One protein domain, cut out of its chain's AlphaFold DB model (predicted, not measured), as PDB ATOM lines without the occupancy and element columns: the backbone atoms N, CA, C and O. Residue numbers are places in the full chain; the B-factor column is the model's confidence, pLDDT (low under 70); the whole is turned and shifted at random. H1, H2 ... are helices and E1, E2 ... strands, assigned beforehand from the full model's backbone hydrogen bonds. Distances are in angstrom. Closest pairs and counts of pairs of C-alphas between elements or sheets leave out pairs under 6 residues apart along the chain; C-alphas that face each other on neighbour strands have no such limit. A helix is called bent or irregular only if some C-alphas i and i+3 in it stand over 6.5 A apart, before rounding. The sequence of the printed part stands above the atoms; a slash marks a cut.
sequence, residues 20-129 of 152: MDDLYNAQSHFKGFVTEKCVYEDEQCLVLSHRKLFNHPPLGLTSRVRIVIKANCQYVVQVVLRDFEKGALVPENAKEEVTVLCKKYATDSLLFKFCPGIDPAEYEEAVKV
ATOM      1  N   MET A  20     -50.279  20.688  -2.767       88.62
ATOM      2  CA  MET A  20     -49.129  20.008  -2.165       88.62
ATOM      3  C   MET A  20     -48.806  20.473  -0.745       88.62
ATOM      4  O   MET A  20     -48.350  19.676   0.079       88.62
ATOM      5  N   ASP A  21     -49.027  21.747  -0.442       89.50
ATOM      6  CA  ASP A  21     -48.912  22.283   0.908       89.50
ATOM      7  C   ASP A  21     -50.017  21.731   1.805       89.50
ATOM      8  O   ASP A  21     -49.716  21.290   2.915       89.50
ATOM      9  N   ASP A  22     -51.250  21.662   1.302       89.56
ATOM     10  CA  ASP A  22     -52.386  21.061   2.009       89.56
ATOM     11  C   ASP A  22     -52.140  19.587   2.332       89.56
ATOM     12  O   ASP A  22     -52.250  19.165   3.489       89.56
ATOM     13  N   LEU A  23     -51.755  18.802   1.322       91.12
ATOM     14  CA  LEU A  23     -51.454  17.383   1.483       91.12
ATOM     15  C   LEU A  23     -50.274  17.170   2.435       91.12
ATOM     16  O   LEU A  23     -50.334  16.309   3.312       91.12
ATOM     17  N   TYR A  24     -49.216  17.976   2.324       92.62
ATOM     18  CA  TYR A  24     -48.093  17.891   3.253       92.62
ATOM     19  C   TYR A  24     -48.514  18.205   4.686       92.62
ATOM     20  O   TYR A  24     -48.181  17.447   5.592       92.62
ATOM     21  N   ASN A  25     -49.266  19.284   4.905       90.75
ATOM     22  CA  ASN A  25     -49.718  19.673   6.238       90.75
ATOM     23  C   ASN A  25     -50.638  18.610   6.851       90.75
ATOM     24  O   ASN A  25     -50.543  18.329   8.045       90.75
ATOM     25  N   ALA A  26     -51.477  17.970   6.033       88.69
ATOM     26  CA  ALA A  26     -52.338  16.880   6.470       88.69
ATOM     27  C   ALA A  26     -51.556  15.616   6.869       88.69
ATOM     28  O   ALA A  26     -51.936  14.941   7.825       88.69
ATOM     29  N   GLN A  27     -50.478  15.288   6.148       90.12
ATOM     30  CA  GLN A  27     -49.788  13.998   6.283       90.12
ATOM     31  C   GLN A  27     -48.431  14.068   6.995       90.12
ATOM     32  O   GLN A  27     -47.843  13.030   7.302       90.12
ATOM     33  N   SER A  28     -47.909  15.257   7.294       88.06
ATOM     34  CA  SER A  28     -46.622  15.459   7.985       88.06
ATOM     35  C   SER A  28     -46.569  14.791   9.364       88.06
ATOM     36  O   SER A  28     -45.502  14.387   9.835       88.06
ATOM     37  N   HIS A  29     -47.731  14.626   9.993       85.19
ATOM     38  CA  HIS A  29     -47.886  14.020  11.312       85.19
ATOM     39  C   HIS A  29     -48.377  12.568  11.273       85.19
ATOM     40  O   HIS A  29     -48.590  11.974  12.333       85.19
ATOM     41  N   PHE A  30     -48.541  11.969  10.087       85.12
ATOM     42  CA  PHE A  30     -49.022  10.595   9.987       85.12
ATOM     43  C   PHE A  30     -47.995   9.621  10.591       85.12
ATOM     44  O   PHE A  30     -46.832   9.537  10.177       85.12
ATOM     45  N   LYS A  31     -48.414   8.884  11.625       83.38
ATOM     46  CA  LYS A  31     -47.535   7.988  12.386       83.38
ATOM     47  C   LYS A  31     -46.987   6.882  11.479       83.38
ATOM     48  O   LYS A  31     -47.714   6.278  10.705       83.38
ATOM     49  N   GLY A  32     -45.692   6.600  11.605       79.56
ATOM     50  CA  GLY A  32     -45.022   5.548  10.833       79.56
ATOM     51  C   GLY A  32     -44.452   6.013   9.494       79.56
ATOM     52  O   GLY A  32     -43.605   5.310   8.947       79.56
ATOM     53  N   PHE A  33     -44.798   7.214   9.022       87.50
ATOM     54  CA  PHE A  33     -44.241   7.799   7.804       87.50
ATOM     55  C   PHE A  33     -43.347   9.018   8.095       87.50
ATOM     56  O   PHE A  33     -43.431   9.680   9.138       87.50
ATOM     57  N   VAL A  34     -42.412   9.249   7.183       89.38
ATOM     58  CA  VAL A  34     -41.703  10.505   6.956       89.38
ATOM     59  C   VAL A  34     -42.270  11.061   5.663       89.38
ATOM     60  O   VAL A  34     -42.294  10.357   4.655       89.38
ATOM     61  N   THR A  35     -42.731  12.300   5.723       92.81
ATOM     62  CA  THR A  35     -43.342  13.001   4.598       92.81
ATOM     63  C   THR A  35     -42.394  14.108   4.161       92.81
ATOM     64  O   THR A  35     -41.986  14.927   4.981       92.81
ATOM     65  N   GLU A  36     -42.037  14.130   2.883       92.25
ATOM     66  CA  GLU A  36     -41.078  15.064   2.295       92.25
ATOM     67  C   GLU A  36     -41.668  15.671   1.022       92.25
ATOM     68  O   GLU A  36     -42.304  14.973   0.232       92.25
ATOM     69  N   LYS A  37     -41.443  16.968   0.804       92.75
ATOM     70  CA  LYS A  37     -41.689  17.601  -0.497       92.75
ATOM     71  C   LYS A  37     -40.413  17.530  -1.320       92.75
ATOM     72  O   LYS A  37     -39.342  17.871  -0.820       92.75
ATOM     73  N   CYS A  38     -40.524  17.143  -2.580       90.12
ATOM     74  CA  CYS A  38     -39.412  17.187  -3.521       90.12
ATOM     75  C   CYS A  38     -39.887  17.659  -4.894       90.12
ATOM     76  O   CYS A  38     -41.083  17.681  -5.177       90.12
ATOM     77  N   VAL A  39     -38.940  18.016  -5.755       87.75
ATOM     78  CA  VAL A  39     -39.200  18.303  -7.169       87.75
ATOM     79  C   VAL A  39     -38.540  17.204  -7.991       87.75
ATOM     80  O   VAL A  39     -37.373  16.881  -7.759       87.75
ATOM     81  N   TYR A  40     -39.286  16.606  -8.913       81.12
ATOM     82  CA  TYR A  40     -38.792  15.591  -9.842       81.12
ATOM     83  C   TYR A  40     -39.307  15.926 -11.237       81.12
ATOM     84  O   TYR A  40     -40.505  16.128 -11.387       81.12
ATOM     85  N   GLU A  41     -38.417  16.010 -12.231       83.94
ATOM     86  CA  GLU A  41     -38.778  16.400 -13.610       83.94
ATOM     87  C   GLU A  41     -39.604  17.702 -13.662       83.94
ATOM     88  O   GLU A  41     -40.619  17.781 -14.340       83.94
ATOM     89  N   ASP A  42     -39.188  18.712 -12.890       83.56
ATOM     90  CA  ASP A  42     -39.865  20.012 -12.741       83.56
ATOM     91  C   ASP A  42     -41.286  19.963 -12.132       83.56
ATOM     92  O   ASP A  42     -41.936  20.999 -11.974       83.56
ATOM     93  N   GLU A  43     -41.750  18.794 -11.683       83.81
ATOM     94  CA  GLU A  43     -43.024  18.619 -10.985       83.81
ATOM     95  C   GLU A  43     -42.831  18.555  -9.463       83.81
ATOM     96  O   GLU A  43     -41.994  17.808  -8.941       83.81
ATOM     97  N   GLN A  44     -43.657  19.296  -8.715       89.19
ATOM     98  CA  GLN A  44     -43.737  19.117  -7.264       89.19
ATOM     99  C   GLN A  44     -44.338  17.751  -6.932       89.19
ATOM    100  O   GLN A  44     -45.368  17.350  -7.478       89.19
ATOM    101  N   CYS A  45     -43.698  17.057  -6.000       91.81
ATOM    102  CA  CYS A  45     -44.110  15.754  -5.515       91.81
ATOM    103  C   CYS A  45     -44.106  15.723  -3.986       91.81
ATOM    104  O   CYS A  45     -43.234  16.302  -3.330       91.81
ATOM    105  N   LEU A  46     -45.048  14.971  -3.427       94.25
ATOM    106  CA  LEU A  46     -45.079  14.598  -2.021       94.25
ATOM    107  C   LEU A  46     -44.654  13.137  -1.891       94.25
ATOM    108  O   LEU A  46     -45.265  12.245  -2.477       94.25
ATOM    109  N   VAL A  47     -43.605  12.886  -1.120       92.75
ATOM    110  CA  VAL A  47     -43.068  11.547  -0.884       92.75
ATOM    111  C   VAL A  47     -43.340  11.158   0.557       92.75
ATOM    112  O   VAL A  47     -42.889  11.828   1.480       92.75
ATOM    113  N   LEU A  48     -44.033  10.040   0.755       92.94
ATOM    114  CA  LEU A  48     -44.246   9.430   2.059       92.94
ATOM    115  C   LEU A  48     -43.499   8.104   2.108       92.94
ATOM    116  O   LEU A  48     -43.776   7.189   1.335       92.94
ATOM    117  N   SER A  49     -42.542   7.994   3.020       89.94
ATOM    118  CA  SER A  49     -41.743   6.781   3.210       89.94
ATOM    119  C   SER A  49     -41.850   6.304   4.645       89.94
ATOM    120  O   SER A  49     -41.914   7.122   5.559       89.94
ATOM    121  N   HIS A  50     -41.829   4.995   4.894       85.00
ATOM    122  CA  HIS A  50     -41.809   4.513   6.278       85.00
ATOM    123  C   HIS A  50     -40.604   5.049   7.060       85.00
ATOM    124  O   HIS A  50     -39.468   5.047   6.576       85.00
ATOM    125  N   ARG A  51     -40.830   5.434   8.321       75.88
ATOM    126  CA  ARG A  51     -39.752   5.704   9.279       75.88
ATOM    127  C   ARG A  51     -38.965   4.417   9.476       75.88
ATOM    128  O   ARG A  51     -39.464   3.496  10.107       75.88
ATOM    129  N   LYS A  52     -37.749   4.378   8.917       63.03
ATOM    130  CA  LYS A  52     -36.644   3.449   9.214       63.03
ATOM    131  C   LYS A  52     -37.038   2.306  10.183       63.03
ATOM    132  O   LYS A  52     -36.757   2.373  11.376       63.03
ATOM    133  N   LEU A  53     -37.640   1.239   9.654       57.88
ATOM    134  CA  LEU A  53     -37.932   0.002  10.392       57.88
ATOM    135  C   LEU A  53     -36.640  -0.808  10.517       57.88
ATOM    136  O   LEU A  53     -36.344  -1.653   9.680       57.88
ATOM    137  N   PHE A  54     -35.788  -0.481  11.488       46.66
ATOM    138  CA  PHE A  54     -34.452  -1.091  11.559       46.66
ATOM    139  C   PHE A  54     -34.403  -2.454  12.253       46.66
ATOM    140  O   PHE A  54     -33.364  -3.092  12.195       46.66
ATOM    141  N   ASN A  55     -35.493  -2.938  12.858       49.41
ATOM    142  CA  ASN A  55     -35.401  -4.040  13.824       49.41
ATOM    143  C   ASN A  55     -36.512  -5.098  13.736       49.41
ATOM    144  O   ASN A  55     -36.738  -5.813  14.709       49.41
ATOM    145  N   HIS A  56     -37.218  -5.212  12.610       50.75
ATOM    146  CA  HIS A  56     -38.321  -6.165  12.483       50.75
ATOM    147  C   HIS A  56     -37.987  -7.250  11.443       50.75
ATOM    148  O   HIS A  56     -37.925  -6.931  10.256       50.75
ATOM    149  N   PRO A  57     -37.764  -8.515  11.848       46.94
ATOM    150  CA  PRO A  57     -37.370  -9.590  10.936       46.94
ATOM    151  C   PRO A  57     -38.384  -9.856   9.797       46.94
ATOM    152  O   PRO A  57     -37.937 -10.126   8.686       46.94
ATOM    153  N   PRO A  58     -39.711  -9.677   9.992       51.12
ATOM    154  CA  PRO A  58     -40.681  -9.651   8.882       51.12
ATOM    155  C   PRO A  58     -40.762  -8.323   8.095       51.12
ATOM    156  O   PRO A  58     -41.225  -8.285   6.961       51.12
ATOM    157  N   LEU A  59     -40.349  -7.191   8.678       55.22
ATOM    158  CA  LEU A  59     -40.489  -5.853   8.069       55.22
ATOM    159  C   LEU A  59     -39.118  -5.225   7.802       55.22
ATOM    160  O   LEU A  59     -38.880  -4.056   8.110       55.22
ATOM    161  N   GLY A  60     -38.202  -6.039   7.275       59.16
ATOM    162  CA  GLY A  60     -36.857  -5.613   6.909       59.16
ATOM    163  C   GLY A  60     -36.851  -4.615   5.744       59.16
ATOM    164  O   GLY A  60     -37.856  -4.002   5.385       59.16
ATOM    165  N   LEU A  61     -35.693  -4.453   5.098       60.34
ATOM    166  CA  LEU A  61     -35.533  -3.540   3.952       60.34
ATOM    167  C   LEU A  61     -36.534  -3.806   2.810       60.34
ATOM    168  O   LEU A  61     -36.900  -2.873   2.099       60.34
ATOM    169  N   THR A  62     -36.983  -5.052   2.673       61.84
ATOM    170  CA  THR A  62     -37.917  -5.562   1.656       61.84
ATOM    171  C   THR A  62     -39.385  -5.223   1.918       61.84
ATOM    172  O   THR A  62     -40.221  -5.414   1.048       61.84
ATOM    173  N   SER A  63     -39.723  -4.681   3.088       66.25
ATOM    174  CA  SER A  63     -41.102  -4.288   3.424       66.25
ATOM    175  C   SER A  63     -41.273  -2.771   3.452       66.25
ATOM    176  O   SER A  63     -42.287  -2.259   3.920       66.25
ATOM    177  N   ARG A  64     -40.271  -2.028   2.963       78.31
ATOM    178  CA  ARG A  64     -40.329  -0.569   2.895       78.31
ATOM    179  C   ARG A  64     -41.342  -0.133   1.853       78.31
ATOM    180  O   ARG A  64     -41.269  -0.553   0.697       78.31
ATOM    181  N   VAL A  65     -42.221   0.770   2.266       87.38
ATOM    182  CA  VAL A  65     -43.142   1.451   1.361       87.38
ATOM    183  C   VAL A  65     -42.653   2.858   1.072       87.38
ATOM    184  O   VAL A  65     -42.226   3.583   1.978       87.38
ATOM    185  N   ARG A  66     -42.765   3.236  -0.200       90.44
ATOM    186  CA  ARG A  66     -42.674   4.611  -0.677       90.44
ATOM    187  C   ARG A  66     -43.938   4.945  -1.462       90.44
ATOM    188  O   ARG A  66     -44.227   4.298  -2.461       90.44
ATOM    189  N   ILE A  67     -44.666   5.957  -1.014       94.25
ATOM    190  CA  ILE A  67     -45.802   6.549  -1.720       94.25
ATOM    191  C   ILE A  67     -45.312   7.868  -2.307       94.25
ATOM    192  O   ILE A  67     -44.752   8.694  -1.590       94.25
ATOM    193  N   VAL A  68     -45.487   8.058  -3.605       94.19
ATOM    194  CA  VAL A  68     -45.162   9.300  -4.306       94.19
ATOM    195  C   VAL A  68     -46.452   9.840  -4.887       94.19
ATOM    196  O   VAL A  68     -47.101   9.147  -5.660       94.19
ATOM    197  N   ILE A  69     -46.812  11.062  -4.521       94.44
ATOM    198  CA  ILE A  69     -47.959  11.786  -5.067       94.44
ATOM    199  C   ILE A  69     -47.406  12.932  -5.899       94.44
ATOM    200  O   ILE A  69     -46.535  13.669  -5.441       94.44
ATOM    201  N   LYS A  70     -47.903  13.066  -7.121       92.25
ATOM    202  CA  LYS A  70     -47.533  14.109  -8.074       92.25
ATOM    203  C   LYS A  70     -48.547  15.248  -8.055       92.25
ATOM    204  O   LYS A  70     -49.700  15.057  -7.670       92.25
ATOM    205  N   ALA A  71     -48.132  16.433  -8.505       88.06
ATOM    206  CA  ALA A  71     -48.989  17.622  -8.555       88.06
ATOM    207  C   ALA A  71     -50.255  17.419  -9.406       88.06
ATOM    208  O   ALA A  71     -51.306  17.969  -9.098       88.06
ATOM    209  N   ASN A  72     -50.180  16.565 -10.428       89.50
ATOM    210  CA  ASN A  72     -51.301  16.195 -11.293       89.50
ATOM    211  C   ASN A  72     -52.264  15.154 -10.673       89.50
ATOM    212  O   ASN A  72     -52.992  14.485 -11.403       89.50
ATOM    213  N   CYS A  73     -52.239  14.979  -9.347       91.31
ATOM    214  CA  CYS A  73     -53.031  13.995  -8.603       91.31
ATOM    215  C   CYS A  73     -52.755  12.528  -8.966       91.31
ATOM    216  O   CYS A  73     -53.497  11.645  -8.553       91.31
ATOM    217  N   GLN A  74     -51.680  12.210  -9.686       94.19
ATOM    218  CA  GLN A  74     -51.257  10.820  -9.857       94.19
ATOM    219  C   GLN A  74     -50.460  10.353  -8.644       94.19
ATOM    220  O   GLN A  74     -49.704  11.122  -8.049       94.19
ATOM    221  N   TYR A  75     -50.574   9.072  -8.307       95.19
ATOM    222  CA  TYR A  75     -49.752   8.468  -7.272       95.19
ATOM    223  C   TYR A  75     -49.108   7.163  -7.722       95.19
ATOM    224  O   TYR A  75     -49.586   6.447  -8.606       95.19
ATOM    225  N   VAL A  76     -47.997   6.860  -7.062       94.56
ATOM    226  CA  VAL A  76     -47.257   5.614  -7.195       94.56
ATOM    227  C   VAL A  76     -46.974   5.088  -5.797       94.56
ATOM    228  O   VAL A  76     -46.386   5.798  -4.981       94.56
ATOM    229  N   VAL A  77     -47.351   3.845  -5.522       93.31
ATOM    230  CA  VAL A  77     -46.915   3.116  -4.331       93.31
ATOM    231  C   VAL A  77     -45.910   2.063  -4.752       93.31
ATOM    232  O   VAL A  77     -46.189   1.208  -5.587       93.31
ATOM    233  N   GLN A  78     -44.737   2.107  -4.143       90.12
ATOM    234  CA  GLN A  78     -43.704   1.103  -4.308       90.12
ATOM    235  C   GLN A  78     -43.499   0.382  -2.982       90.12
ATOM    236  O   GLN A  78     -43.086   0.990  -1.991       90.12
ATOM    237  N   VAL A  79     -43.736  -0.927  -2.989       86.06
ATOM    238  CA  VAL A  79     -43.320  -1.836  -1.920       86.06
ATOM    239  C   VAL A  79     -42.045  -2.518  -2.396       86.06
ATOM    240  O   VAL A  79     -42.057  -3.266  -3.377       86.06
ATOM    241  N   VAL A  80     -40.920  -2.207  -1.750       77.50
ATOM    242  CA  VAL A  80     -39.580  -2.605  -2.210       77.50
ATOM    243  C   VAL A  80     -39.518  -4.105  -2.519       77.50
ATOM    244  O   VAL A  80     -39.797  -4.929  -1.662       77.50
ATOM    245  N   LEU A  81     -39.117  -4.453  -3.748       70.44
ATOM    246  CA  LEU A  81     -38.942  -5.837  -4.225       70.44
ATOM    247  C   LEU A  81     -40.204  -6.718  -4.195       70.44
ATOM    248  O   LEU A  81     -40.089  -7.932  -4.349       70.44
ATOM    249  N   ARG A  82     -41.397  -6.134  -4.025       75.88
ATOM    250  CA  ARG A  82     -42.638  -6.908  -3.942       75.88
ATOM    251  C   ARG A  82     -43.739  -6.416  -4.857       75.88
ATOM    252  O   ARG A  82     -44.321  -7.230  -5.564       75.88
ATOM    253  N   ASP A  83     -44.068  -5.133  -4.782       81.50
ATOM    254  CA  ASP A  83     -45.278  -4.631  -5.421       81.50
ATOM    255  C   ASP A  83     -45.116  -3.191  -5.894       81.50
ATOM    256  O   ASP A  83     -44.298  -2.415  -5.380       81.50
ATOM    257  N   PHE A  84     -45.906  -2.855  -6.902       89.06
ATOM    258  CA  PHE A  84     -45.900  -1.566  -7.550       89.06
ATOM    259  C   PHE A  84     -47.316  -1.215  -8.013       89.06
ATOM    260  O   PHE A  84     -47.833  -1.775  -8.979       89.06
ATOM    261  N   GLU A  85     -47.926  -0.251  -7.331       92.81
ATOM    262  CA  GLU A  85     -49.277   0.240  -7.603       92.81
ATOM    263  C   GLU A  85     -49.196   1.658  -8.180       92.81
ATOM    264  O   GLU A  85     -48.422   2.497  -7.715       92.81
ATOM    265  N   LYS A  86     -50.005   1.937  -9.202       95.62
ATOM    266  CA  LYS A  86     -50.186   3.270  -9.781       95.62
ATOM    267  C   LYS A  86     -51.665   3.611  -9.773       95.62
ATOM    268  O   LYS A  86     -52.487   2.750 -10.074       95.62
ATOM    269  N   GLY A  87     -51.985   4.870  -9.520       95.31
ATOM    270  CA  GLY A  87     -53.357   5.349  -9.595       95.31
ATOM    271  C   GLY A  87     -53.441   6.860  -9.737       95.31
ATOM    272  O   GLY A  87     -52.430   7.552  -9.880       95.31
ATOM    273  N   ALA A  88     -54.668   7.356  -9.711       95.44
ATOM    274  CA  ALA A  88     -54.984   8.773  -9.673       95.44
ATOM    275  C   ALA A  88     -55.905   9.040  -8.483       95.44
ATOM    276  O   ALA A  88     -56.742   8.200  -8.158       95.44
ATOM    277  N   LEU A  89     -55.705  10.185  -7.843       93.44
ATOM    278  CA  LEU A  89     -56.525  10.721  -6.769       93.44
ATOM    279  C   LEU A  89     -57.598  11.621  -7.377       93.44
ATOM    280  O   LEU A  89     -57.331  12.331  -8.353       93.44
ATOM    281  N   VAL A  90     -58.782  11.647  -6.773       93.50
ATOM    282  CA  VAL A  90     -59.788  12.666  -7.079       93.50
ATOM    283  C   VAL A  90     -59.367  13.970  -6.386       93.50
ATOM    284  O   VAL A  90     -59.228  13.960  -5.160       93.50
ATOM    285  N   PRO A  91     -59.133  15.086  -7.110       87.25
ATOM    286  CA  PRO A  91     -58.610  16.326  -6.523       87.25
ATOM    287  C   PRO A  91     -59.415  16.825  -5.319       87.25
ATOM    288  O   PRO A  91     -58.835  17.254  -4.323       87.25
ATOM    289  N   GLU A  92     -60.742  16.699  -5.378       89.56
ATOM    290  CA  GLU A  92     -61.666  17.141  -4.332       89.56
ATOM    291  C   GLU A  92     -61.527  16.338  -3.028       89.56
ATOM    292  O   GLU A  92     -61.794  16.870  -1.953       89.56
ATOM    293  N   ASN A  93     -61.076  15.081  -3.114       92.44
ATOM    294  CA  ASN A  93     -60.950  14.148  -1.985       92.44
ATOM    295  C   ASN A  93     -59.504  13.675  -1.769       92.44
ATOM    296  O   ASN A  93     -59.259  12.695  -1.058       92.44
ATOM    297  N   ALA A  94     -58.526  14.345  -2.385       91.50
ATOM    298  CA  ALA A  94     -57.146  13.871  -2.432       91.50
ATOM    299  C   ALA A  94     -56.568  13.647  -1.027       91.50
ATOM    300  O   ALA A  94     -55.820  12.699  -0.793       91.50
ATOM    301  N   LYS A  95     -56.948  14.481  -0.056       92.06
ATOM    302  CA  LYS A  95     -56.505  14.360   1.336       92.06
ATOM    303  C   LYS A  95     -56.993  13.066   1.990       92.06
ATOM    304  O   LYS A  95     -56.201  12.353   2.619       92.06
ATOM    305  N   GLU A  96     -58.279  12.764   1.867       93.00
ATOM    306  CA  GLU A  96     -58.891  11.543   2.384       93.00
ATOM    307  C   GLU A  96     -58.302  10.313   1.691       93.00
ATOM    308  O   GLU A  96     -57.906   9.365   2.371       93.00
ATOM    309  N   GLU A  97     -58.156  10.348   0.366       94.62
ATOM    310  CA  GLU A  97     -57.589   9.236  -0.402       94.62
ATOM    311  C   GLU A  97     -56.133   8.946  -0.025       94.62
ATOM    312  O   GLU A  97     -55.766   7.794   0.222       94.62
ATOM    313  N   VAL A  98     -55.307   9.984   0.126       93.38
ATOM    314  CA  VAL A  98     -53.926   9.827   0.601       93.38
ATOM    315  C   VAL A  98     -53.900   9.266   2.019       93.38
ATOM    316  O   VAL A  98     -53.080   8.401   2.328       93.38
ATOM    317  N   THR A  99     -54.825   9.689   2.881       92.62
ATOM    318  CA  THR A  99     -54.953   9.136   4.237       92.62
ATOM    319  C   THR A  99     -55.311   7.647   4.199       92.62
ATOM    320  O   THR A  99     -54.771   6.857   4.977       92.62
ATOM    321  N   VAL A 100     -56.202   7.240   3.291       92.81
ATOM    322  CA  VAL A 100     -56.563   5.832   3.074       92.81
ATOM    323  C   VAL A 100     -55.361   5.035   2.571       92.81
ATOM    324  O   VAL A 100     -55.093   3.964   3.116       92.81
ATOM    325  N   LEU A 101     -54.584   5.567   1.621       93.25
ATOM    326  CA  LEU A 101     -53.335   4.947   1.164       93.25
ATOM    327  C   LEU A 101     -52.339   4.774   2.316       93.25
ATOM    328  O   LEU A 101     -51.794   3.685   2.503       93.25
ATOM    329  N   CYS A 102     -52.153   5.805   3.143       91.12
ATOM    330  CA  CYS A 102     -51.267   5.736   4.305       91.12
ATOM    331  C   CYS A 102     -51.715   4.667   5.306       91.12
ATOM    332  O   CYS A 102     -50.878   3.929   5.814       91.12
ATOM    333  N   LYS A 103     -53.025   4.530   5.561       90.19
ATOM    334  CA  LYS A 103     -53.582   3.473   6.428       90.19
ATOM    335  C   LYS A 103     -53.448   2.079   5.815       90.19
ATOM    336  O   LYS A 103     -53.104   1.133   6.523       90.19
ATOM    337  N   LYS A 104     -53.697   1.932   4.508       90.06
ATOM    338  CA  LYS A 104     -53.531   0.665   3.774       90.06
ATOM    339  C   LYS A 104     -52.090   0.175   3.866       90.06
ATOM    340  O   LYS A 104     -51.870  -0.999   4.115       90.06
ATOM    341  N   TYR A 105     -51.128   1.078   3.728       87.44
ATOM    342  CA  TYR A 105     -49.706   0.746   3.712       87.44
ATOM    343  C   TYR A 105     -48.979   1.031   5.029       87.44
ATOM    344  O   TYR A 105     -47.750   1.015   5.066       87.44
ATOM    345  N   ALA A 106     -49.699   1.296   6.118       83.69
ATOM    346  CA  ALA A 106     -49.097   1.457   7.434       83.69
ATOM    347  C   ALA A 106     -48.444   0.147   7.891       83.69
ATOM    348  O   ALA A 106     -48.863  -0.946   7.522       83.69
ATOM    349  N   THR A 107     -47.407   0.246   8.716       75.38
ATOM    350  CA  THR A 107     -46.653  -0.922   9.200       75.38
ATOM    351  C   THR A 107     -47.480  -1.857  10.074       75.38
ATOM    352  O   THR A 107     -47.212  -3.050  10.136       75.38
ATOM    353  N   ASP A 108     -48.482  -1.297  10.743       72.94
ATOM    354  CA  ASP A 108     -49.494  -1.967  11.556       72.94
ATOM    355  C   ASP A 108     -50.810  -2.175  10.787       72.94
ATOM    356  O   ASP A 108     -51.845  -2.467  11.388       72.94
ATOM    357  N   SER A 109     -50.799  -2.021   9.458       77.81
ATOM    358  CA  SER A 109     -52.004  -2.197   8.660       77.81
ATOM    359  C   SER A 109     -52.480  -3.643   8.678       77.81
ATOM    360  O   SER A 109     -51.735  -4.575   8.375       77.81
ATOM    361  N   LEU A 110     -53.772  -3.809   8.950       73.75
ATOM    362  CA  LEU A 110     -54.476  -5.080   8.789       73.75
ATOM    363  C   LEU A 110     -54.876  -5.338   7.327       73.75
ATOM    364  O   LEU A 110     -55.213  -6.464   6.970       73.75
ATOM    365  N   LEU A 111     -54.847  -4.300   6.481       78.19
ATOM    366  CA  LEU A 111     -55.271  -4.372   5.080       78.19
ATOM    367  C   LEU A 111     -54.156  -4.881   4.167       78.19
ATOM    368  O   LEU A 111     -54.433  -5.568   3.185       78.19
ATOM    369  N   PHE A 112     -52.903  -4.552   4.482       76.88
ATOM    370  CA  PHE A 112     -51.750  -4.978   3.701       76.88
ATOM    371  C   PHE A 112     -50.796  -5.809   4.554       76.88
ATOM    372  O   PHE A 112     -50.074  -5.303   5.411       76.88
ATOM    373  N   LYS A 113     -50.755  -7.114   4.280       71.69
ATOM    374  CA  LYS A 113     -49.793  -8.024   4.909       71.69
ATOM    375  C   LYS A 113     -48.473  -7.932   4.175       71.69
ATOM    376  O   LYS A 113     -48.400  -8.359   3.023       71.69
ATOM    377  N   PHE A 114     -47.425  -7.433   4.828       68.88
ATOM    378  CA  PHE A 114     -46.082  -7.342   4.243       68.88
ATOM    379  C   PHE A 114     -45.423  -8.712   4.013       68.88
ATOM    380  O   PHE A 114     -44.646  -8.865   3.071       68.88
ATOM    381  N   CYS A 115     -45.813  -9.715   4.803       65.44
ATOM    382  CA  CYS A 115     -45.349 -11.094   4.690       65.44
ATOM    383  C   CYS A 115     -46.543 -12.032   4.469       65.44
ATOM    384  O   CYS A 115     -47.109 -12.533   5.437       65.44
ATOM    385  N   PRO A 116     -46.957 -12.270   3.215       59.78
ATOM    386  CA  PRO A 116     -48.158 -13.051   2.922       59.78
ATOM    387  C   PRO A 116     -48.020 -14.549   3.251       59.78
ATOM    388  O   PRO A 116     -49.028 -15.240   3.277       59.78
ATOM    389  N   GLY A 117     -46.799 -15.042   3.502       58.09
ATOM    390  CA  GLY A 117     -46.522 -16.435   3.872       58.09
ATOM    391  C   GLY A 117     -46.363 -16.697   5.374       58.09
ATOM    392  O   GLY A 117     -46.037 -17.819   5.738       58.09
ATOM    393  N   ILE A 118     -46.545 -15.683   6.225       61.78
ATOM    394  CA  ILE A 118     -46.552 -15.853   7.686       61.78
ATOM    395  C   ILE A 118     -47.997 -16.085   8.130       61.78
ATOM    396  O   ILE A 118     -48.912 -15.427   7.618       61.78
ATOM    397  N   ASP A 119     -48.198 -17.011   9.067       66.44
ATOM    398  CA  ASP A 119     -49.512 -17.261   9.654       66.44
ATOM    399  C   ASP A 119     -50.094 -15.961  10.256       66.44
ATOM    400  O   ASP A 119     -49.352 -15.165  10.836       66.44
ATOM    401  N   PRO A 120     -51.402 -15.670  10.118       64.19
ATOM    402  CA  PRO A 120     -51.974 -14.425  10.623       64.19
ATOM    403  C   PRO A 120     -51.762 -14.194  12.125       64.19
ATOM    404  O   PRO A 120     -51.507 -13.053  12.512       64.19
ATOM    405  N   ALA A 121     -51.830 -15.239  12.956       70.25
ATOM    406  CA  ALA A 121     -51.611 -15.110  14.396       70.25
ATOM    407  C   ALA A 121     -50.133 -14.818  14.701       70.25
ATOM    408  O   ALA A 121     -49.832 -13.927  15.499       70.25
ATOM    409  N   GLU A 122     -49.216 -15.487  13.995       63.78
ATOM    410  CA  GLU A 122     -47.773 -15.214  14.071       63.78
ATOM    411  C   GLU A 122     -47.428 -13.795  13.593       63.78
ATOM    412  O   GLU A 122     -46.587 -13.116  14.184       63.78
ATOM    413  N   TYR A 123     -48.097 -13.310  12.543       63.72
ATOM    414  CA  TYR A 123     -47.921 -11.952  12.029       63.72
ATOM    415  C   TYR A 123     -48.391 -10.906  13.048       63.72
ATOM    416  O   TYR A 123     -47.683  -9.930  13.297       63.72
ATOM    417  N   GLU A 124     -49.555 -11.114  13.671       64.44
ATOM    418  CA  GLU A 124     -50.063 -10.227  14.722       64.44
ATOM    419  C   GLU A 124     -49.150 -10.182  15.952       64.44
ATOM    420  O   GLU A 124     -48.976  -9.120  16.550       64.44
ATOM    421  N   GLU A 125     -48.567 -11.314  16.342       64.25
ATOM    422  CA  GLU A 125     -47.609 -11.374  17.446       64.25
ATOM    423  C   GLU A 125     -46.283 -10.696  17.085       64.25
ATOM    424  O   GLU A 125     -45.768  -9.892  17.868       64.25
ATOM    425  N   ALA A 126     -45.778 -10.923  15.870       58.38
ATOM    426  CA  ALA A 126     -44.551 -10.301  15.387       58.38
ATOM    427  C   ALA A 126     -44.662  -8.767  15.339       58.38
ATOM    428  O   ALA A 126     -43.774  -8.071  15.835       58.38
ATOM    429  N   VAL A 127     -45.780  -8.235  14.821       59.16
ATOM    430  CA  VAL A 127     -46.023  -6.786  14.686       59.16
ATOM    431  C   VAL A 127     -46.184  -6.085  16.046       59.16
ATOM    432  O   VAL A 127     -45.917  -4.883  16.146       59.16
ATOM    433  N   LYS A 128     -46.581  -6.800  17.112       59.78
ATOM    434  CA  LYS A 128     -46.947  -6.187  18.403       59.78
ATOM    435  C   LYS A 128     -45.792  -5.473  19.098       59.78
ATOM    436  O   LYS A 128     -45.981  -4.333  19.514       59.78
ATOM    437  N   VAL A 129     -44.612  -6.074  19.258       51.06
ATOM    438  CA  VAL A 129     -43.490  -5.416  19.956       51.06
ATOM    439  C   VAL A 129     -42.150  -6.064  19.597       51.06
ATOM    440  O   VAL A 129     -41.845  -7.152  20.069       51.06
TER     441      VAL A 129
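What this domain is: This is residues 20 to 129 of the 152 residues of an uncharacterized protein of Amphimedon queenslandica (UniProt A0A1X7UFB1). One twisted sheet of five strands has helices H1 and H2 side by side over one face, making two layers, helices on one face of a sheet; no named helix covers the other face. H3 lies away from both layers, toward one end of the longest axis. The 110 printed residues hold three named helices and five named strands in the order H1 E1 E2 E3 E4 E5 H2 H3, a mixed class. The sheet, E1 - E2 - E3 - E4 - E5, is a meander, each strand the antiparallel neighbour of the one before. The whole is compact, with a radius of gyration of the C-alphas of 14.4 A, but elongated, spanning 42 by 25 by 23 A.

Where its parts are: H1, residues 20 to 27, begins at C-alpha 20 (-49.129, 20.008, -2.165) and is 10.4 A long. E1, 33 to 40, 20.0 A, bends by 56 degrees at residue 37. E2 is 43 to 50, 22.3 A; E3 65 to 70, 16.4 A; E4 74 to 79, 16.9 A; E5 83 to 88, 17.1 A. H2, 91 to 104, 19.4 A, is irregular: C-alphas 92 and 95 are 8.2 A apart. H3, 120 to 128, 12.4 A, ends at C-alpha 128 (-46.947, -6.187, 18.403).

How they stand to each other: Within hydrogen-bond range are N 34 and O 49, 2.7 A, for hairpin E1 and E2; N 46 and O 69, 2.8 A, for E2 and E3; N 68 and O 76, 2.8 A, for E3 and E4; and N 77 and O 85, 2.8 A, for E4 and E5, also hairpins. H1 is on the sheet at a height of 8.8 A, over E2 and only just over E1, with 3 C-alphas. H2 is on the same face at 8.7 A, over E3. H2, with residues 94 to 99 alone, touches H1; the closest C-alphas, of Leu 23 and Lys 95, are 5.9 A apart. H3 is not on the sheet and is apart from H1 and H2. Each O i to N i+4 pair is within range in H1 and H3, 8 of 10 in H2.

The domain as a whole: The farthest C-alphas, of Asp 42 and Ala 121, are 45.9 A apart. The printed part has no cut. The links E2 to E3 and H2 to H3 are long. Mean pLDDT of the printed part is 80.8; residues 52 to 63, 114 to 120 and 122 to 129 are under 70.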